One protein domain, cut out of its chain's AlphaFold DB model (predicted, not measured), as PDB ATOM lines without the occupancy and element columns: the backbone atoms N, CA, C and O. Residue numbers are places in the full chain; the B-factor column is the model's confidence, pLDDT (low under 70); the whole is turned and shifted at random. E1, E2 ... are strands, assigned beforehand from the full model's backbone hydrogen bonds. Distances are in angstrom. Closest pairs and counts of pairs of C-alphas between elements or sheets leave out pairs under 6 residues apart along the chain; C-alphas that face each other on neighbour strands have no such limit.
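AT A GLANCE: This is residues 26 to 155 and 216 to 232 of the 232 residues of an uncharacterized protein of Polysphondylium pallidum (strain ATCC 26659 / Pp 5 / PN500) (UniProt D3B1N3). Two strongly twisted sheets form a sandwich with crossed strands, the smaller sheet of four strands covering part of one face of a larger sheet of six. A small hairpin, E11 and E12, sits beyond E9, an edge strand of the larger sheet. The printed part has 147 residues, no named helix and twelve named strands, E1 to E12 in order along the chain; the class is all strand, though under half of the residues, 68, are in named strands. The larger sheet runs E7 E8 E1 E2 E10 E9 and the smaller E3 E4 E5 E6, both antiparallel. The whole is compact and rounded, with a radius of gyration of the C-alphas of 14.9 A and spans of 41 by 39 by 31 A.

HOW THE PARTS SIT: E1, residues 26 to 32, and E2, residues 44 to 49, are a hairpin in the larger sheet, with N 29 and O 46 within hydrogen-bond range at 2.8 A. In the other sheet E3, residues 53 to 56, E4, residues 59 to 65, E5, residues 71 to 77, and E6, residues 89 to 93, make a meander, each strand the antiparallel neighbour of the one before; N 54 and O 61 at 2.9 A, N 62 and O 74 at 2.9 A, and N 73 and O 91 at 2.8 A are within hydrogen-bond range. Back in the larger sheet, the edge strand E7, residues 98 to 100, and E8, residues 114 to 121, are a hairpin, with N 99 and O 115 at 2.9 A; E8 is also antiparallel to E1, with N 28 and O 118 at 2.8 A. E9, residues 131 to 136, and E10, residues 147 to 153, are a hairpin, with N 135 and O 149 at 2.7 A; E10 is also antiparallel to E2, with N 47 and O 150 at 2.9 A. The facing parts of the two sheets are 10.0 A centre to centre, their strands at 78 degrees; the closest C-alphas of E2 and E4 are those of Trp 48 and Phe 63, 7.2 A apart. E11, residues 220 to 223, and E12, residues 228 to 231, are a hairpin, with N 230 and O 221 at 3.0 A. The closest C-alphas of E9 and E11, those of Ser 134 and Phe 220, are 6.2 A apart, while E12 is apart from E9.

IN THESE COORDINATES: E1 begins at C-alpha 26, (-10.456, 44.135, 36.807), and is 18.8 A long from first to last C-alpha. E8 is the longest strand by residues, 22.1 A, ending at C-alpha 121, (-14.328, 48.305, 39.438). E4 is 20.1 A long, E5 20.0 A, E2 17.1 A and E10 16.8 A. E12 ends at C-alpha 231, (-13.127, 21.515, 46.198).

THE WHOLE: The C-alphas farthest apart are those of Gly 39 and Ser 226, 42.0 A. Residues 156 to 215 are not printed, and C-alphas 155 and 216 are 11.4 A apart across the cut. The links E1 to E2, E5 to E6 and E7 to E8 are long. Mean pLDDT of the printed part is 79.0; residues 83 to 84, 103 to 111, 123 to 132 and 216 to 232 are under 70.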
ATOM      1  N   TYR A  26     -10.579  45.323  37.637       94.25
ATOM      2  CA  TYR A  26     -10.456  44.135  36.807       94.25
ATOM      3  C   TYR A  26     -10.459  44.490  35.329       94.25
ATOM      4  O   TYR A  26     -11.121  45.436  34.899       94.25
ATOM      5  N   VAL A  27      -9.779  43.657  34.550       94.75
ATOM      6  CA  VAL A  27      -9.894  43.566  33.100       94.75
ATOM      7  C   VAL A  27     -10.908  42.476  32.787       94.75
ATOM      8  O   VAL A  27     -10.622  41.288  32.920       94.75
ATOM      9  N   ASN A  28     -12.098  42.887  32.363       93.06
ATOM     10  CA  ASN A  28     -13.153  41.997  31.911       93.06
ATOM     11  C   ASN A  28     -13.080  41.827  30.389       93.06
ATOM     12  O   ASN A  28     -12.947  42.793  29.637       93.06
ATOM     13  N   MET A  29     -13.177  40.586  29.939       93.06
ATOM     14  CA  MET A  29     -13.046  40.165  28.551       93.06
ATOM     15  C   MET A  29     -14.348  39.479  28.165       93.06
ATOM     16  O   MET A  29     -14.553  38.297  28.442       93.06
ATOM     17  N   ILE A  30     -15.262  40.254  27.585       92.19
ATOM     18  CA  ILE A  30     -16.637  39.819  27.319       92.19
ATOM     19  C   ILE A  30     -16.691  39.142  25.954       92.19
ATOM     20  O   ILE A  30     -16.345  39.802  24.972       92.19
ATOM     21  N   PRO A  31     -17.138  37.882  25.852       92.31
ATOM     22  CA  PRO A  31     -16.999  37.121  24.624       92.31
ATOM     23  C   PRO A  31     -18.150  37.363  23.638       92.31
ATOM     24  O   PRO A  31     -19.305  37.526  24.027       92.31
ATOM     25  N   TYR A  32     -17.835  37.360  22.345       92.44
ATOM     26  CA  TYR A  32     -18.748  37.568  21.224       92.44
ATOM     27  C   TYR A  32     -18.390  36.662  20.047       92.44
ATOM     28  O   TYR A  32     -17.226  36.341  19.818       92.44
ATOM     29  N   LYS A  33     -19.386  36.354  19.213       89.62
ATOM     30  CA  LYS A  33     -19.174  35.614  17.955       89.62
ATOM     31  C   LYS A  33     -18.436  36.433  16.900       89.62
ATOM     32  O   LYS A  33     -17.735  35.889  16.054       89.62
ATOM     33  N   SER A  34     -18.696  37.739  16.887       91.94
ATOM     34  CA  SER A  34     -18.319  38.635  15.795       91.94
ATOM     35  C   SER A  34     -17.014  39.378  16.095       91.94
ATOM     36  O   SER A  34     -16.867  39.865  17.218       91.94
ATOM     37  N   PRO A  35     -16.145  39.612  15.088       93.62
ATOM     38  CA  PRO A  35     -14.949  40.453  15.218       93.62
ATOM     39  C   PRO A  35     -15.231  41.915  15.586       93.62
ATOM     40  O   PRO A  35     -14.320  42.648  15.952       93.62
ATOM     41  N   SER A  36     -16.482  42.364  15.480       95.31
ATOM     42  CA  SER A  36     -16.919  43.691  15.926       95.31
ATOM     43  C   SER A  36     -17.373  43.732  17.389       95.31
ATOM     44  O   SER A  36     -17.709  44.808  17.877       95.31
ATOM     45  N   CYS A  37     -17.440  42.587  18.077       94.75
ATOM     46  CA  CYS A  37     -17.995  42.455  19.427       94.75
ATOM     47  C   CYS A  37     -19.409  43.048  19.562       94.75
ATOM     48  O   CYS A  37     -19.751  43.725  20.532       94.75
ATOM     49  N   THR A  38     -20.238  42.814  18.544       93.69
ATOM     50  CA  THR A  38     -21.646  43.221  18.513       93.69
ATOM     51  C   THR A  38     -22.554  42.000  18.504       93.69
ATOM     52  O   THR A  38     -22.211  40.983  17.902       93.69
ATOM     53  N   GLY A  39     -23.751  42.138  19.077       89.25
ATOM     54  CA  GLY A  39     -24.763  41.083  19.101       89.25
ATOM     55  C   GLY A  39     -24.715  40.254  20.379       89.25
ATOM     56  O   GLY A  39     -24.374  40.766  21.445       89.25
ATOM     57  N   GLU A  40     -25.116  38.992  20.263       87.44
ATOM     58  CA  GLU A  40     -25.181  38.057  21.382       87.44
ATOM     59  C   GLU A  40     -23.779  37.659  21.863       87.44
ATOM     60  O   GLU A  40     -22.853  37.471  21.063       87.44
ATOM     61  N   GLN A  41     -23.632  37.540  23.183       89.00
ATOM     62  CA  GLN A  41     -22.415  37.018  23.786       89.00
ATOM     63  C   GLN A  41     -22.342  35.507  23.557       89.00
ATOM     64  O   GLN A  41     -23.325  34.799  23.737       89.00
ATOM     65  N   THR A  42     -21.180  35.006  23.160       87.50
ATOM     66  CA  THR A  42     -20.945  33.568  22.967       87.50
ATOM     67  C   THR A  42     -19.454  33.294  23.040       87.50
ATOM     68  O   THR A  42     -18.655  34.155  22.663       87.50
ATOM     69  N   GLY A  43     -19.079  32.108  23.510       87.19
ATOM     70  CA  GLY A  43     -17.689  31.730  23.691       87.19
ATOM     71  C   GLY A  43     -17.220  31.904  25.126       87.19
ATOM     72  O   GLY A  43     -17.998  31.828  26.082       87.19
ATOM     73  N   ILE A  44     -15.915  32.117  25.257       87.69
ATOM     74  CA  ILE A  44     -15.201  32.049  26.527       87.69
ATOM     75  C   ILE A  44     -14.813  33.456  26.963       87.69
ATOM     76  O   ILE A  44     -14.079  34.157  26.265       87.69
ATOM     77  N   GLY A  45     -15.337  33.867  28.114       89.12
ATOM     78  CA  GLY A  45     -15.035  35.139  28.749       89.12
ATOM     79  C   GLY A  45     -14.080  34.976  29.920       89.12
ATOM     80  O   GLY A  45     -14.006  33.911  30.534       89.12
ATOM     81  N   TYR A  46     -13.379  36.057  30.252       90.50
ATOM     82  CA  TYR A  46     -12.426  36.093  31.359       90.50
ATOM     83  C   TYR A  46     -12.588  37.374  32.164       90.50
ATOM     84  O   TYR A  46     -12.982  38.406  31.627       90.50
ATOM     85  N   SER A  47     -12.217  37.326  33.432       91.62
ATOM     86  CA  SER A  47     -12.027  38.512  34.251       91.62
ATOM     87  C   SER A  47     -10.771  38.330  35.082       91.62
ATOM     88  O   SER A  47     -10.606  37.292  35.717       91.62
ATOM     89  N   TRP A  48      -9.892  39.324  35.050       93.31
ATOM     90  CA  TRP A  48      -8.598  39.306  35.728       93.31
ATOM     91  C   TRP A  48      -8.474  40.542  36.595       93.31
ATOM     92  O   TRP A  48      -8.656  41.650  36.095       93.31
ATOM     93  N   ILE A  49      -8.158  40.377  37.872       93.50
ATOM     94  CA  ILE A  49      -7.799  41.512  38.718       93.50
ATOM     95  C   ILE A  49      -6.498  42.138  38.196       93.50
ATOM     96  O   ILE A  49      -5.621  41.449  37.662       93.50
ATOM     97  N   VAL A  50      -6.383  43.456  38.310       94.25
ATOM     98  CA  VAL A  50      -5.164  44.170  37.912       94.25
ATOM     99  C   VAL A  50      -4.119  44.149  39.020       94.25
ATOM    100  O   VAL A  50      -4.416  43.867  40.181       94.25
ATOM    101  N   ASP A  51      -2.881  44.464  38.645       93.06
ATOM    102  CA  ASP A  51      -1.739  44.623  39.548       93.06
ATOM    103  C   ASP A  51      -1.442  43.392  40.417       93.06
ATOM    104  O   ASP A  51      -0.837  43.485  41.485       93.06
ATOM    105  N   THR A  52      -1.839  42.215  39.932       91.19
ATOM    106  CA  THR A  52      -1.634  40.939  40.614       91.19
ATOM    107  C   THR A  52      -1.057  39.909  39.656       91.19
ATOM    108  O   THR A  52      -1.479  39.793  38.507       91.19
ATOM    109  N   CYS A  53      -0.059  39.162  40.131       91.69
ATOM    110  CA  CYS A  53       0.532  38.056  39.391       91.69
ATOM    111  C   CYS A  53      -0.273  36.783  39.642       91.69
ATOM    112  O   CYS A  53      -0.309  36.290  40.769       91.69
ATOM    113  N   ILE A  54      -0.905  36.252  38.601       90.19
ATOM    114  CA  ILE A  54      -1.811  35.110  38.712       90.19
ATOM    115  C   ILE A  54      -1.261  33.946  37.905       90.19
ATOM    116  O   ILE A  54      -1.119  34.032  36.685       90.19
ATOM    117  N   GLY A  55      -0.989  32.835  38.585       87.31
ATOM    118  CA  GLY A  55      -0.708  31.566  37.925       87.31
ATOM    119  C   GLY A  55      -1.976  31.022  37.277       87.31
ATOM    120  O   GLY A  55      -2.997  30.864  37.941       87.31
ATOM    121  N   PHE A  56      -1.922  30.720  35.985       84.56
ATOM    122  CA  PHE A  56      -3.009  30.057  35.278       84.56
ATOM    123  C   PHE A  56      -2.450  29.078  34.251       84.56
ATOM    124  O   PHE A  56      -1.668  29.445  33.374       84.56
ATOM    125  N   ARG A  57      -2.875  27.812  34.355       81.75
ATOM    126  CA  ARG A  57      -2.304  26.686  33.599       81.75
ATOM    127  C   ARG A  57      -0.785  26.605  33.809       81.75
ATOM    128  O   ARG A  57      -0.339  26.370  34.933       81.75
ATOM    129  N   ASP A  58      -0.016  26.804  32.744       83.50
ATOM    130  CA  ASP A  58       1.434  26.639  32.711       83.50
ATOM    131  C   ASP A  58       2.202  27.966  32.704       83.50
ATOM    132  O   ASP A  58       3.427  27.952  32.606       83.50
ATOM    133  N   ASN A  59       1.515  29.104  32.855       87.69
ATOM    134  CA  ASN A  59       2.124  30.433  32.838       87.69
ATOM    135  C   ASN A  59       1.608  31.315  33.981       87.69
ATOM    136  O   ASN A  59       0.590  31.026  34.612       87.69
ATOM    137  N   ASN A  60       2.329  32.404  34.240       90.19
ATOM    138  CA  ASN A  60       1.885  33.472  35.128       90.19
ATOM    139  C   ASN A  60       1.461  34.675  34.284       90.19
ATOM    140  O   ASN A  60       2.168  35.066  33.356       90.19
ATOM    141  N   PHE A  61       0.325  35.270  34.621       92.50
ATOM    142  CA  PHE A  61      -0.243  36.418  33.926       92.50
ATOM    143  C   PHE A  61      -0.287  37.623  34.856       92.50
ATOM    144  O   PHE A  61      -0.597  37.502  36.040       92.50
ATOM    145  N   TYR A  62       0.010  38.790  34.299       94.00
ATOM    146  CA  TYR A  62      -0.086  40.070  34.982       94.00
ATOM    147  C   TYR A  62      -0.795  41.067  34.079       94.00
ATOM    148  O   TYR A  62      -0.426  41.215  32.911       94.00
ATOM    149  N   PHE A  63      -1.803  41.736  34.626       94.75
ATOM    150  CA  PHE A  63      -2.552  42.773  33.933       94.75
ATOM    151  C   PHE A  63      -2.324  44.122  34.610       94.75
ATOM    152  O   PHE A  63      -2.617  44.271  35.794       94.75
ATOM    153  N   ASP A  64      -1.855  45.109  33.850       95.25
ATOM    154  CA  ASP A  64      -1.756  46.505  34.287       95.25
ATOM    155  C   ASP A  64      -2.597  47.435  33.419       95.25
ATOM    156  O   ASP A  64      -2.845  47.180  32.238       95.25
ATOM    157  N   ILE A  65      -3.028  48.543  34.024       95.50
ATOM    158  CA  ILE A  65      -3.671  49.647  33.319       95.50
ATOM    159  C   ILE A  65      -2.642  50.758  33.157       95.50
ATOM    160  O   ILE A  65      -2.158  51.352  34.121       95.50
ATOM    161  N   ARG A  66      -2.330  51.063  31.905       93.44
ATOM    162  CA  ARG A  66      -1.404  52.121  31.517       93.44
ATOM    163  C   ARG A  66      -1.987  53.497  31.823       93.44
ATOM    164  O   ARG A  66      -3.196  53.690  31.928       93.44
ATOM    165  N   SER A  67      -1.123  54.513  31.851       92.31
ATOM    166  CA  SER A  67      -1.536  55.910  32.057       92.31
ATOM    167  C   SER A  67      -2.490  56.453  30.982       92.31
ATOM    168  O   SER A  67      -3.155  57.458  31.210       92.31
ATOM    169  N   ASP A  68      -2.524  55.825  29.804       91.38
ATOM    170  CA  ASP A  68      -3.438  56.143  28.702       91.38
ATOM    171  C   ASP A  68      -4.794  55.410  28.812       91.38
ATOM    172  O   ASP A  68      -5.650  55.582  27.948       91.38
ATOM    173  N   GLY A  69      -5.000  54.623  29.875       92.25
ATOM    174  CA  GLY A  69      -6.212  53.847  30.137       92.25
ATOM    175  C   GLY A  69      -6.259  52.489  29.435       92.25
ATOM    176  O   GLY A  69      -7.203  51.738  29.662       92.25
ATOM    177  N   ASN A  70      -5.263  52.152  28.610       95.31
ATOM    178  CA  ASN A  70      -5.187  50.856  27.942       95.31
ATOM    179  C   ASN A  70      -4.670  49.771  28.883       95.31
ATOM    180  O   ASN A  70      -3.975  50.046  29.858       95.31
ATOM    181  N   VAL A  71      -4.972  48.523  28.554       96.19
ATOM    182  CA  VAL A  71      -4.584  47.366  29.355       96.19
ATOM    183  C   VAL A  71      -3.357  46.709  28.742       96.19
ATOM    184  O   VAL A  71      -3.323  46.481  27.536       96.19
ATOM    185  N   THR A  72      -2.372  46.345  29.550       95.31
ATOM    186  CA  THR A  72      -1.283  45.463  29.128       95.31
ATOM    187  C   THR A  72      -1.427  44.123  29.825       95.31
ATOM    188  O   THR A  72      -1.624  44.068  31.032       95.31
ATOM    189  N   MET A  73      -1.325  43.045  29.056       94.44
ATOM    190  CA  MET A  73      -1.134  41.696  29.564       94.44
ATOM    191  C   MET A  73       0.322  41.305  29.363       94.44
ATOM    192  O   MET A  73       0.818  41.329  28.234       94.44
ATOM    193  N   SER A  74       0.969  40.899  30.443       93.50
ATOM    194  CA  SER A  74       2.285  40.273  30.436       93.50
ATOM    195  C   SER A  74       2.142  38.803  30.819       93.50
ATOM    196  O   SER A  74       1.517  38.473  31.826       93.50
ATOM    197  N   GLU A  75       2.734  37.925  30.018       91.75
ATOM    198  CA  GLU A  75       2.798  36.488  30.256       91.75
ATOM    199  C   GLU A  75       4.235  36.091  30.594       91.75
ATOM    200  O   GLU A  75       5.176  36.436  29.876       91.75
ATOM    201  N   TYR A  76       4.407  35.346  31.678       90.38
ATOM    202  CA  TYR A  76       5.687  34.865  32.180       90.38
ATOM    203  C   TYR A  76       5.673  33.345  32.249       90.38
ATOM    204  O   TYR A  76       4.626  32.727  32.452       90.38
ATOM    205  N   SER A  77       6.850  32.731  32.135       86.94
ATOM    206  CA  SER A  77       6.970  31.304  32.410       86.94
ATOM    207  C   SER A  77       6.601  31.019  33.864       86.94
ATOM    208  O   SER A  77       6.825  31.836  34.758       86.94
ATOM    209  N   ARG A  78       6.084  29.818  34.120       78.56
ATOM    210  CA  ARG A  78       5.663  29.382  35.458       78.56
ATOM    211  C   ARG A  78       6.686  29.607  36.572       78.56
ATOM    212  O   ARG A  78       6.314  29.842  37.716       78.56
ATOM    213  N   SER A  79       7.971  29.457  36.258       78.31
ATOM    214  CA  SER A  79       9.066  29.556  37.227       78.31
ATOM    215  C   SER A  79       9.462  30.993  37.564       78.31
ATOM    216  O   SER A  79      10.376  31.193  38.364       78.31
ATOM    217  N   VAL A  80       8.819  31.981  36.941       75.88
ATOM    218  CA  VAL A  80       9.176  33.389  37.041       75.88
ATOM    219  C   VAL A  80       7.994  34.172  37.596       75.88
ATOM    220  O   VAL A  80       6.923  34.220  36.993       75.88
ATOM    221  N   ASP A  81       8.208  34.816  38.742       78.06
ATOM    222  CA  ASP A  81       7.255  35.781  39.283       78.06
ATOM    223  C   ASP A  81       7.122  36.977  38.323       78.06
ATOM    224  O   ASP A  81       8.102  37.426  37.716       78.06
ATOM    225  N   CYS A  82       5.924  37.560  38.238       79.00
ATOM    226  CA  CYS A  82       5.620  38.671  37.326       79.00
ATOM    227  C   CYS A  82       6.391  39.978  37.622       79.00
ATOM    228  O   CYS A  82       6.193  40.979  36.947       79.00
ATOM    229  N   GLY A  83       7.288  39.987  38.614       67.06
ATOM    230  CA  GLY A  83       8.210  41.090  38.901       67.06
ATOM    231  C   GLY A  83       9.506  41.065  38.083       67.06
ATOM    232  O   GLY A  83      10.358  41.936  38.264       67.06
ATOM    233  N   SER A  84       9.705  40.072  37.210       68.56
ATOM    234  CA  SER A  84      10.846  40.076  36.290       68.56
ATOM    235  C   SER A  84      10.628  41.068  35.135       68.56
ATOM    236  O   SER A  84       9.521  41.218  34.624       68.56
ATOM    237  N   ASN A  85      11.695  41.722  34.668       73.62
ATOM    238  CA  ASN A  85      11.616  42.678  33.550       73.62
ATOM    239  C   ASN A  85      11.417  42.014  32.170       73.62
ATOM    240  O   ASN A  85      11.391  42.718  31.164       73.62
ATOM    241  N   ASN A  86      11.317  40.681  32.103       81.75
ATOM    242  CA  ASN A  86      11.356  39.917  30.855       81.75
ATOM    243  C   ASN A  86      10.148  38.969  30.749       81.75
ATOM    244  O   ASN A  86      10.309  37.765  30.960       81.75
ATOM    245  N   PRO A  87       8.944  39.479  30.439       88.19
ATOM    246  CA  PRO A  87       7.831  38.613  30.072       88.19
ATOM    247  C   PRO A  87       8.156  37.831  28.790       88.19
ATOM    248  O   PRO A  87       8.828  38.341  27.892       88.19
ATOM    249  N   ASN A  88       7.648  36.603  28.689       87.25
ATOM    250  CA  ASN A  88       7.718  35.795  27.469       87.25
ATOM    251  C   ASN A  88       6.942  36.458  26.332       87.25
ATOM    252  O   ASN A  88       7.347  36.410  25.173       87.25
ATOM    253  N   THR A  89       5.789  37.040  26.656       89.12
ATOM    254  CA  THR A  89       4.926  37.735  25.704       89.12
ATOM    255  C   THR A  89       4.255  38.907  26.397       89.12
ATOM    256  O   THR A  89       3.908  38.839  27.574       89.12
ATOM    257  N   GLN A  90       4.085  39.999  25.658       91.31
ATOM    258  CA  GLN A  90       3.353  41.167  26.117       91.31
ATOM    259  C   GLN A  90       2.377  41.615  25.031       91.31
ATOM    260  O   GLN A  90       2.750  41.732  23.862       91.31
ATOM    261  N   LYS A  91       1.128  41.878  25.417       92.50
ATOM    262  CA  LYS A  91       0.063  42.328  24.516       92.50
ATOM    263  C   LYS A  91      -0.658  43.514  25.139       92.50
ATOM    264  O   LYS A  91      -1.091  43.447  26.284       92.50
ATOM    265  N   THR A  92      -0.790  44.604  24.388       94.44
ATOM    266  CA  THR A  92      -1.591  45.761  24.802       94.44
ATOM    267  C   THR A  92      -2.955  45.710  24.131       94.44
ATOM    268  O   THR A  92      -3.065  45.502  22.922       94.44
ATOM    269  N   PHE A  93      -3.985  45.948  24.928       95.44
ATOM    270  CA  PHE A  93      -5.371  46.019  24.524       95.44
ATOM    271  C   PHE A  93      -5.909  47.433  24.729       95.44
ATOM    272  O   PHE A  93      -5.753  48.031  25.795       95.44
ATOM    273  N   TYR A  94      -6.590  47.947  23.713       96.81
ATOM    274  CA  TYR A  94      -7.372  49.166  23.815       96.81
ATOM    275  C   TYR A  94      -8.705  48.835  24.486       96.81
ATOM    276  O   TYR A  94      -9.391  47.882  24.104       96.81
ATOM    277  N   VAL A  95      -9.070  49.609  25.504       96.25
ATOM    278  CA  VAL A  95     -10.362  49.440  26.179       96.25
ATOM    279  C   VAL A  95     -11.492  49.716  25.186       96.25
ATOM    280  O   VAL A  95     -11.381  50.583  24.326       96.25
ATOM    281  N   ASP A  96     -12.562  48.931  25.290       95.62
ATOM    282  CA  ASP A  96     -13.721  48.872  24.396       95.62
ATOM    283  C   ASP A  96     -13.467  48.339  22.976       95.62
ATOM    284  O   ASP A  96     -14.413  48.248  22.188       95.62
ATOM    285  N   TYR A  97     -12.244  47.908  22.657       96.50
ATOM    286  CA  TYR A  97     -11.937  47.255  21.383       96.50
ATOM    287  C   TYR A  97     -12.178  45.745  21.447       96.50
ATOM    288  O   TYR A  97     -12.222  45.136  22.519       96.50
ATOM    289  N   CYS A  98     -12.345  45.160  20.260       95.38
ATOM    290  CA  CYS A  98     -12.612  43.744  20.059       95.38
ATOM    291  C   CYS A  98     -11.355  43.012  19.579       95.38
ATOM    292  O   CYS A  98     -10.681  43.479  18.658       95.38
ATOM    293  N   TYR A  99     -11.059  41.860  20.177       93.50
ATOM    294  CA  TYR A  99      -9.874  41.055  19.873       93.50
ATOM    295  C   TYR A  99     -10.238  39.587  19.728       93.50
ATOM    296  O   TYR A  99     -11.098  39.106  20.454       93.50
ATOM    297  N   ALA A 100      -9.580  38.861  18.825       90.12
ATOM    298  CA  ALA A 100      -9.686  37.403  18.806       90.12
ATOM    299  C   ALA A 100      -9.093  36.821  20.101       90.12
ATOM    300  O   ALA A 100      -8.080  37.324  20.598       90.12
ATOM    301  N   THR A 101      -9.720  35.778  20.645       79.81
ATOM    302  CA  THR A 101      -9.207  35.053  21.814       79.81
ATOM    303  C   THR A 101      -8.108  34.086  21.392       79.81
ATOM    304  O   THR A 101      -8.365  32.926  21.088       79.81
ATOM    305  N   ASP A 102      -6.874  34.575  21.349       73.19
ATOM    306  CA  ASP A 102      -5.667  33.802  21.017       73.19
ATOM    307  C   ASP A 102      -4.722  33.622  22.219       73.19
ATOM    308  O   ASP A 102      -3.588  33.178  22.062       73.19
ATOM    309  N   TYR A 103      -5.167  33.984  23.424       65.31
ATOM    310  CA  TYR A 103      -4.333  34.068  24.621       65.31
ATOM    311  C   TYR A 103      -4.884  33.199  25.767       65.31
ATOM    312  O   TYR A 103      -6.077  32.913  25.822       65.31
ATOM    313  N   ALA A 104      -4.000  32.785  26.686       58.47
ATOM    314  CA  ALA A 104      -4.262  31.898  27.835       58.47
ATOM    315  C   ALA A 104      -4.359  30.377  27.559       58.47
ATOM    316  O   ALA A 104      -4.993  29.637  28.318       58.47
ATOM    317  N   GLY A 105      -3.658  29.889  26.526       50.75
ATOM    318  CA  GLY A 105      -3.225  28.484  26.449       50.75
ATOM    319  C   GLY A 105      -4.351  27.449  26.386       50.75
ATOM    320  O   GLY A 105      -4.211  26.343  26.908       50.75
ATOM    321  N   THR A 106      -5.486  27.777  25.772       55.66
ATOM    322  CA  THR A 106      -6.562  26.801  25.549       55.66
ATOM    323  C   THR A 106      -6.365  26.033  24.247       55.66
ATOM    324  O   THR A 106      -7.334  25.784  23.545       55.66
ATOM    325  N   GLU A 107      -5.132  25.650  23.912       53.12
ATOM    326  CA  GLU A 107      -4.807  24.943  22.659       53.12
ATOM    327  C   GLU A 107      -5.649  23.674  22.449       53.12
ATOM    328  O   GLU A 107      -5.906  23.285  21.315       53.12
ATOM    329  N   GLN A 108      -6.135  23.069  23.537       53.59
ATOM    330  CA  GLN A 108      -7.041  21.918  23.503       53.59
ATOM    331  C   GLN A 108      -8.429  22.220  22.919       53.59
ATOM    332  O   GLN A 108      -9.100  21.289  22.497       53.59
ATOM    333  N   TYR A 109      -8.867  23.483  22.880       61.94
ATOM    334  CA  TYR A 109     -10.169  23.874  22.340       61.94
ATOM    335  C   TYR A 109     -10.018  25.131  21.473       61.94
ATOM    336  O   TYR A 109      -9.730  26.205  22.017       61.94
ATOM    337  N   PRO A 110     -10.206  25.043  20.141       62.78
ATOM    338  CA  PRO A 110     -10.081  26.202  19.266       62.78
ATOM    339  C   PRO A 110     -11.109  27.266  19.667       62.78
ATOM    340  O   PRO A 110     -12.318  27.081  19.510       62.78
ATOM    341  N   GLN A 111     -10.635  28.387  20.218       69.75
ATOM    342  CA  GLN A 111     -11.518  29.489  20.585       69.75
ATOM    343  C   GLN A 111     -11.849  30.300  19.343       69.75
ATOM    344  O   GLN A 111     -11.072  31.138  18.891       69.75
ATOM    345  N   ASN A 112     -13.037  30.063  18.802       76.31
ATOM    346  CA  ASN A 112     -13.569  30.813  17.669       76.31
ATOM    347  C   ASN A 112     -14.417  32.011  18.133       76.31
ATOM    348  O   ASN A 112     -15.425  32.335  17.502       76.31
ATOM    349  N   ASN A 113     -14.046  32.649  19.249       87.88
ATOM    350  CA  ASN A 113     -14.712  33.852  19.736       87.88
ATOM    351  C   ASN A 113     -13.779  35.064  19.762       87.88
ATOM    352  O   ASN A 113     -12.562  34.997  19.596       87.88
ATOM    353  N   TYR A 114     -14.405  36.216  19.926       92.62
ATOM    354  CA  TYR A 114     -13.747  37.489  20.135       92.62
ATOM    355  C   TYR A 114     -14.103  37.994  21.522       92.62
ATOM    356  O   TYR A 114     -15.111  37.573  22.083       92.62
ATOM    357  N   VAL A 115     -13.306  38.892  22.080       93.62
ATOM    358  CA  VAL A 115     -13.564  39.520  23.372       93.62
ATOM    359  C   VAL A 115     -13.523  41.032  23.276       93.62
ATOM    360  O   VAL A 115     -12.624  41.612  22.664       93.62
ATOM    361  N   LYS A 116     -14.492  41.670  23.926       95.81
ATOM    362  CA  LYS A 116     -14.475  43.103  24.186       95.81
ATOM    363  C   LYS A 116     -13.792  43.357  25.521       95.81
ATOM    364  O   LYS A 116     -14.200  42.790  26.534       95.81
ATOM    365  N   ILE A 117     -12.791  44.228  25.516       95.69
ATOM    366  CA  ILE A 117     -12.011  44.559  26.711       95.69
ATOM    367  C   ILE A 117     -12.695  45.680  27.482       95.69
ATOM    368  O   ILE A 117     -13.003  46.726  26.919       95.69
ATOM    369  N   GLN A 118     -12.917  45.482  28.776       95.00
ATOM    370  CA  GLN A 118     -13.454  46.494  29.677       95.00
ATOM    371  C   GLN A 118     -12.642  46.545  30.962       95.00
ATOM    372  O   GLN A 118     -12.242  45.512  31.487       95.00
ATOM    373  N   VAL A 119     -12.443  47.748  31.491       94.94
ATOM    374  CA  VAL A 119     -11.919  47.939  32.844       94.94
ATOM    375  C   VAL A 119     -13.096  48.223  33.761       94.94
ATOM    376  O   VAL A 119     -13.859  49.161  33.523       94.94
ATOM    377  N   VAL A 120     -13.264  47.403  34.792       92.38
ATOM    378  CA  VAL A 120     -14.394  47.495  35.720       92.38
ATOM    379  C   VAL A 120     -13.902  47.510  37.158       92.38
ATOM    380  O   VAL A 120     -12.971  46.796  37.513       92.38
ATOM    381  N   ASN A 121     -14.552  48.315  37.995       90.56
ATOM    382  CA  ASN A 121     -14.328  48.305  39.438       90.56
ATOM    383  C   ASN A 121     -15.394  47.426  40.079       90.56
ATOM    384  O   ASN A 121     -16.576  47.666  39.839       90.56
ATOM    385  N   ASN A 122     -14.982  46.469  40.909       76.44
ATOM    386  CA  ASN A 122     -15.832  45.439  41.498       76.44
ATOM    387  C   ASN A 122     -16.658  44.758  40.400       76.44
ATOM    388  O   ASN A 122     -17.835  45.101  40.233       76.44
ATOM    389  N   PRO A 123     -16.041  43.876  39.589       66.56
ATOM    390  CA  PRO A 123     -16.711  43.257  38.462       66.56
ATOM    391  C   PRO A 123     -18.045  42.686  38.934       66.56
ATOM    392  O   PRO A 123     -18.139  42.203  40.071       66.56
ATOM    393  N   PRO A 124     -19.090  42.748  38.089       60.75
ATOM    394  CA  PRO A 124     -20.302  42.012  38.391       60.75
ATOM    395  C   PRO A 124     -19.900  40.568  38.708       60.75
ATOM    396  O   PRO A 124     -18.956  40.064  38.083       60.75
ATOM    397  N   PRO A 125     -20.564  39.917  39.681       61.25
ATOM    398  CA  PRO A 125     -20.271  38.527  39.980       61.25
ATOM    399  C   PRO A 125     -20.260  37.741  38.666       61.25
ATOM    400  O   PRO A 125     -21.044  38.086  37.764       61.25
ATOM    401  N   PRO A 126     -19.372  36.738  38.532       60.84
ATOM    402  CA  PRO A 126     -19.340  35.907  37.342       60.84
ATOM    403  C   PRO A 126     -20.777  35.523  36.981       60.84
ATOM    404  O   PRO A 126     -21.549  35.200  37.896       60.84
ATOM    405  N   PRO A 127     -21.173  35.623  35.697       60.81
ATOM    406  CA  PRO A 127     -22.510  35.230  35.288       60.81
ATOM    407  C   PRO A 127     -22.811  33.863  35.897       60.81
ATOM    408  O   PRO A 127     -22.006  32.941  35.758       60.81
ATOM    409  N   GLN A 128     -23.918  33.754  36.643       52.81
ATOM    410  CA  GLN A 128     -24.220  32.523  37.385       52.81
ATOM    411  C   GLN A 128     -24.214  31.315  36.444       52.81
ATOM    412  O   GLN A 128     -23.740  30.245  36.803       52.81
ATOM    413  N   TYR A 129     -24.659  31.518  35.208       58.84
ATOM    414  CA  TYR A 129     -24.558  30.546  34.139       58.84
ATOM    415  C   TYR A 129     -23.167  30.572  33.497       58.84
ATOM    416  O   TYR A 129     -22.749  31.558  32.889       58.84
ATOM    417  N   GLY A 130     -22.481  29.437  33.603       62.41
ATOM    418  CA  GLY A 130     -21.307  29.133  32.802       62.41
ATOM    419  C   GLY A 130     -19.946  29.468  33.383       62.41
ATOM    420  O   GLY A 130     -18.943  29.306  32.696       62.41
ATOM    421  N   LEU A 131     -19.867  29.839  34.659       64.38
ATOM    422  CA  LEU A 131     -18.597  29.847  35.381       64.38
ATOM    423  C   LEU A 131     -17.946  28.455  35.345       64.38
ATOM    424  O   LEU A 131     -18.545  27.479  35.796       64.38
ATOM    425  N   LYS A 132     -16.717  28.374  34.827       69.50
ATOM    426  CA  LYS A 132     -15.954  27.120  34.775       69.50
ATOM    427  C   LYS A 132     -14.838  27.082  35.808       69.50
ATOM    428  O   LYS A 132     -14.511  26.013  36.317       69.50
ATOM    429  N   TYR A 133     -14.232  28.229  36.099       77.94
ATOM    430  CA  TYR A 133     -13.057  28.275  36.953       77.94
ATOM    431  C   TYR A 133     -12.874  29.643  37.590       77.94
ATOM    432  O   TYR A 133     -13.086  30.661  36.931       77.94
ATOM    433  N   SER A 134     -12.400  29.635  38.830       82.12
ATOM    434  CA  SER A 134     -12.037  30.815  39.603       82.12
ATOM    435  C   SER A 134     -10.693  30.571  40.281       82.12
ATOM    436  O   SER A 134     -10.389  29.451  40.673       82.12
ATOM    437  N   VAL A 135      -9.908  31.625  40.452       84.81
ATOM    438  CA  VAL A 135      -8.687  31.665  41.257       84.81
ATOM    439  C   VAL A 135      -8.937  32.639  42.394       84.81
ATOM    440  O   VAL A 135      -9.388  33.754  42.147       84.81
ATOM    441  N   PHE A 136      -8.636  32.236  43.621       85.56
ATOM    442  CA  PHE A 136      -8.717  33.085  44.811       85.56
ATOM    443  C   PHE A 136      -7.317  33.407  45.323       85.56
ATOM    444  O   PHE A 136      -6.323  32.845  44.857       85.56
ATOM    445  N   GLU A 137      -7.241  34.322  46.286       83.25
ATOM    446  CA  GLU A 137      -6.000  34.567  47.016       83.25
ATOM    447  C   GLU A 137      -5.475  33.260  47.632       83.25
ATOM    448  O   GLU A 137      -6.263  32.495  48.192       83.25
ATOM    449  N   PRO A 138      -4.155  33.004  47.627       78.44
ATOM    450  CA  PRO A 138      -3.592  31.792  48.223       78.44
ATOM    451  C   PRO A 138      -3.940  31.592  49.704       78.44
ATOM    452  O   PRO A 138      -3.836  30.476  50.201       78.44
ATOM    453  N   THR A 139      -4.304  32.664  50.410       82.06
ATOM    454  CA  THR A 139      -4.697  32.655  51.824       82.06
ATOM    455  C   THR A 139      -6.197  32.441  52.049       82.06
ATOM    456  O   THR A 139      -6.603  32.240  53.195       82.06
ATOM    457  N   ASP A 140      -7.019  32.481  50.999       78.75
ATOM    458  CA  ASP A 140      -8.468  32.285  51.066       78.75
ATOM    459  C   ASP A 140      -8.828  30.809  50.879       78.75
ATOM    460  O   ASP A 140      -9.211  30.353  49.804       78.75
ATOM    461  N   ASN A 141      -8.698  30.051  51.965       78.69
ATOM    462  CA  ASN A 141      -8.976  28.613  51.971       78.69
ATOM    463  C   ASN A 141     -10.475  28.276  51.867       78.69
ATOM    464  O   ASN A 141     -10.816  27.113  51.687       78.69
ATOM    465  N   GLU A 142     -11.356  29.268  52.019       80.00
ATOM    466  CA  GLU A 142     -12.815  29.092  52.009       80.00
ATOM    467  C   GLU A 142     -13.443  29.568  50.689       80.00
ATOM    468  O   GLU A 142     -14.665  29.536  50.548       80.00
ATOM    469  N   CYS A 143     -12.632  30.055  49.738       77.44
ATOM    470  CA  CYS A 143     -13.094  30.612  48.464       77.44
ATOM    471  C   CYS A 143     -14.211  31.665  48.635       77.44
ATOM    472  O   CYS A 143     -15.165  31.731  47.856       77.44
ATOM    473  N   SER A 144     -14.128  32.456  49.707       79.44
ATOM    474  CA  SER A 144     -15.196  33.369  50.144       79.44
ATOM    475  C   SER A 144     -14.837  34.843  49.968       79.44
ATOM    476  O   SER A 144     -15.689  35.724  50.102       79.44
ATOM    477  N   GLY A 145     -13.564  35.109  49.696       78.06
ATOM    478  CA  GLY A 145     -13.009  36.414  49.428       78.06
ATOM    479  C   GLY A 145     -13.102  36.790  47.956       78.06
ATOM    480  O   GLY A 145     -13.965  36.347  47.196       78.06
ATOM    481  N   ASN A 146     -12.195  37.674  47.558       79.69
ATOM    482  CA  ASN A 146     -12.210  38.235  46.223       79.69
ATOM    483  C   ASN A 146     -11.558  37.286  45.220       79.69
ATOM    484  O   ASN A 146     -10.397  36.894  45.367       79.69
ATOM    485  N   VAL A 147     -12.305  36.976  44.164       85.06
ATOM    486  CA  VAL A 147     -11.826  36.183  43.035       85.06
ATOM    487  C   VAL A 147     -10.738  36.966  42.306       85.06
ATOM    488  O   VAL A 147     -11.002  38.038  41.788       85.06
ATOM    489  N   GLN A 148      -9.525  36.446  42.223       89.00
ATOM    490  CA  GLN A 148      -8.401  37.064  41.516       89.00
ATOM    491  C   GLN A 148      -8.557  36.949  39.999       89.00
ATOM    492  O   GLN A 148      -8.264  37.876  39.248       89.00
ATOM    493  N   MET A 149      -9.060  35.809  39.538       89.81
ATOM    494  CA  MET A 149      -9.367  35.575  38.135       89.81
ATOM    495  C   MET A 149     -10.518  34.594  38.017       89.81
ATOM    496  O   MET A 149     -10.630  33.682  38.828       89.81
ATOM    497  N   TYR A 150     -11.351  34.740  36.998       86.56
ATOM    498  CA  TYR A 150     -12.241  33.662  36.587       86.56
ATOM    499  C   TYR A 150     -12.386  33.606  35.073       86.56
ATOM    500  O   TYR A 150     -12.206  34.610  34.377       86.56
ATOM    501  N   TYR A 151     -12.763  32.435  34.564       86.12
ATOM    502  CA  TYR A 151     -13.230  32.294  33.191       86.12
ATOM    503  C   TYR A 151     -14.525  31.492  33.123       86.12
ATOM    504  O   TYR A 151     -14.811  30.625  33.958       86.12
ATOM    505  N   TYR A 152     -15.338  31.828  32.130       83.81
ATOM    506  CA  TYR A 152     -16.700  31.341  31.993       83.81
ATOM    507  C   TYR A 152     -17.057  31.109  30.527       83.81
ATOM    508  O   TYR A 152     -16.532  31.763  29.628       83.81
ATOM    509  N   TYR A 153     -17.968  30.177  30.292       84.31
ATOM    510  CA  TYR A 153     -18.615  29.927  29.016       84.31
ATOM    511  C   TYR A 153     -19.966  30.615  28.997       84.31
ATOM    512  O   TYR A 153     -20.748  30.493  29.930       84.31
ATOM    513  N   VAL A 154     -20.280  31.331  27.929       85.06
ATOM    514  CA  VAL A 154     -21.645  31.839  27.768       85.06
ATOM    515  C   VAL A 154     -22.566  30.686  27.363       85.06
ATOM    516  O   VAL A 154     -22.120  29.687  26.795       85.06
ATOM    517  N   ASN A 155     -23.856  30.785  27.675       80.31
ATOM    518  CA  ASN A 155     -24.829  29.763  27.298       80.31
ATOM    519  C   ASN A 155     -24.808  29.509  25.779       80.31
ATOM    520  O   ASN A 155     -24.691  30.453  25.000       80.31
ATOM    521  N   CYS A 216     -23.946  26.047  38.921       40.38
ATOM    522  CA  CYS A 216     -23.756  27.412  38.430       40.38
ATOM    523  C   CYS A 216     -23.198  28.333  39.543       40.38
ATOM    524  O   CYS A 216     -23.971  28.966  40.261       40.38
ATOM    525  N   GLY A 217     -21.870  28.348  39.749       43.31
ATOM    526  CA  GLY A 217     -21.212  29.056  40.854       43.31
ATOM    527  C   GLY A 217     -20.270  28.276  41.794       43.31
ATOM    528  O   GLY A 217     -19.861  28.878  42.783       43.31
ATOM    529  N   ILE A 218     -19.895  27.010  41.559       40.66
ATOM    530  CA  ILE A 218     -18.860  26.365  42.406       40.66
ATOM    531  C   ILE A 218     -17.455  26.759  41.940       40.66
ATOM    532  O   ILE A 218     -17.131  26.731  40.751       40.66
ATOM    533  N   SER A 219     -16.643  27.163  42.909       43.81
ATOM    534  CA  SER A 219     -15.292  27.678  42.742       43.81
ATOM    535  C   SER A 219     -14.283  26.620  43.159       43.81
ATOM    536  O   SER A 219     -14.399  26.067  44.237       43.81
ATOM    537  N   PHE A 220     -13.265  26.355  42.346       43.59
ATOM    538  CA  PHE A 220     -12.205  25.420  42.722       43.59
ATOM    539  C   PHE A 220     -10.970  26.190  43.170       43.59
ATOM    540  O   PHE A 220     -10.530  27.102  42.474       43.59
ATOM    541  N   TYR A 221     -10.375  25.791  44.292       38.94
ATOM    542  CA  TYR A 221      -9.050  26.258  44.677       38.94
ATOM    543  C   TYR A 221      -7.994  25.309  44.112       38.94
ATOM    544  O   TYR A 221      -8.070  24.087  44.285       38.94
ATOM    545  N   LEU A 222      -6.996  25.870  43.432       43.19
ATOM    546  CA  LEU A 222      -5.824  25.131  42.983       43.19
ATOM    547  C   LEU A 222      -4.611  25.649  43.752       43.19
ATOM    548  O   LEU A 222      -4.145  26.762  43.514       43.19
ATOM    549  N   ASP A 223      -4.087  24.838  44.671       36.97
ATOM    550  CA  ASP A 223      -2.799  25.136  45.293       36.97
ATOM    551  C   ASP A 223      -1.696  24.867  44.266       36.97
ATOM    552  O   ASP A 223      -1.274  23.728  44.040       36.97
ATOM    553  N   TYR A 224      -1.214  25.926  43.623       38.50
ATOM    554  CA  TYR A 224      -0.211  25.825  42.565       38.50
ATOM    555  C   TYR A 224       1.159  25.329  43.045       38.50
ATOM    556  O   TYR A 224       1.968  24.924  42.203       38.50
ATOM    557  N   LYS A 225       1.433  25.323  44.361       35.66
ATOM    558  CA  LYS A 225       2.663  24.731  44.910       35.66
ATOM    559  C   LYS A 225       2.565  23.216  45.055       35.66
ATOM    560  O   LYS A 225       3.600  22.552  45.004       35.66
ATOM    561  N   SER A 226       1.362  22.672  45.229       37.91
ATOM    562  CA  SER A 226       1.150  21.247  45.511       37.91
ATOM    563  C   SER A 226       0.329  20.500  44.455       37.91
ATOM    564  O   SER A 226       0.243  19.278  44.528       37.91
ATOM    565  N   TYR A 227      -0.229  21.198  43.457       40.09
ATOM    566  CA  TYR A 227      -1.136  20.643  42.438       40.09
ATOM    567  C   TYR A 227      -2.325  19.888  43.042       40.09
ATOM    568  O   TYR A 227      -2.854  18.949  42.444       40.09
ATOM    569  N   THR A 228      -2.758  20.286  44.235       38.03
ATOM    570  CA  THR A 228      -3.980  19.749  44.819       38.03
ATOM    571  C   THR A 228      -5.146  20.636  44.407       38.03
ATOM    572  O   THR A 228      -5.210  21.818  44.743       38.03
ATOM    573  N   MET A 229      -6.063  20.058  43.628       35.97
ATOM    574  CA  MET A 229      -7.402  20.615  43.483       35.97
ATOM    575  C   MET A 229      -8.155  20.301  44.761       35.97
ATOM    576  O   MET A 229      -8.428  19.136  45.053       35.97
ATOM    577  N   THR A 230      -8.472  21.342  45.517       43.09
ATOM    578  CA  THR A 230      -9.377  21.218  46.653       43.09
ATOM    579  C   THR A 230     -10.710  21.805  46.226       43.09
ATOM    580  O   THR A 230     -10.773  22.934  45.737       43.09
ATOM    581  N   SER A 231     -11.769  21.010  46.350       40.34
ATOM    582  CA  SER A 231     -13.127  21.515  46.198       40.34
ATOM    583  C   SER A 231     -13.409  22.481  47.347       40.34
ATOM    584  O   SER A 231     -13.446  22.051  48.503       40.34
ATOM    585  N   CYS A 232     -13.590  23.752  47.006       46.97
ATOM    586  CA  CYS A 232     -14.605  24.572  47.643       46.97
ATOM    587  C   CYS A 232     -15.930  24.314  46.881       46.97
ATOM    588  O   CYS A 232     -17.002  24.526  47.472       46.97
TER     589      CYS A 232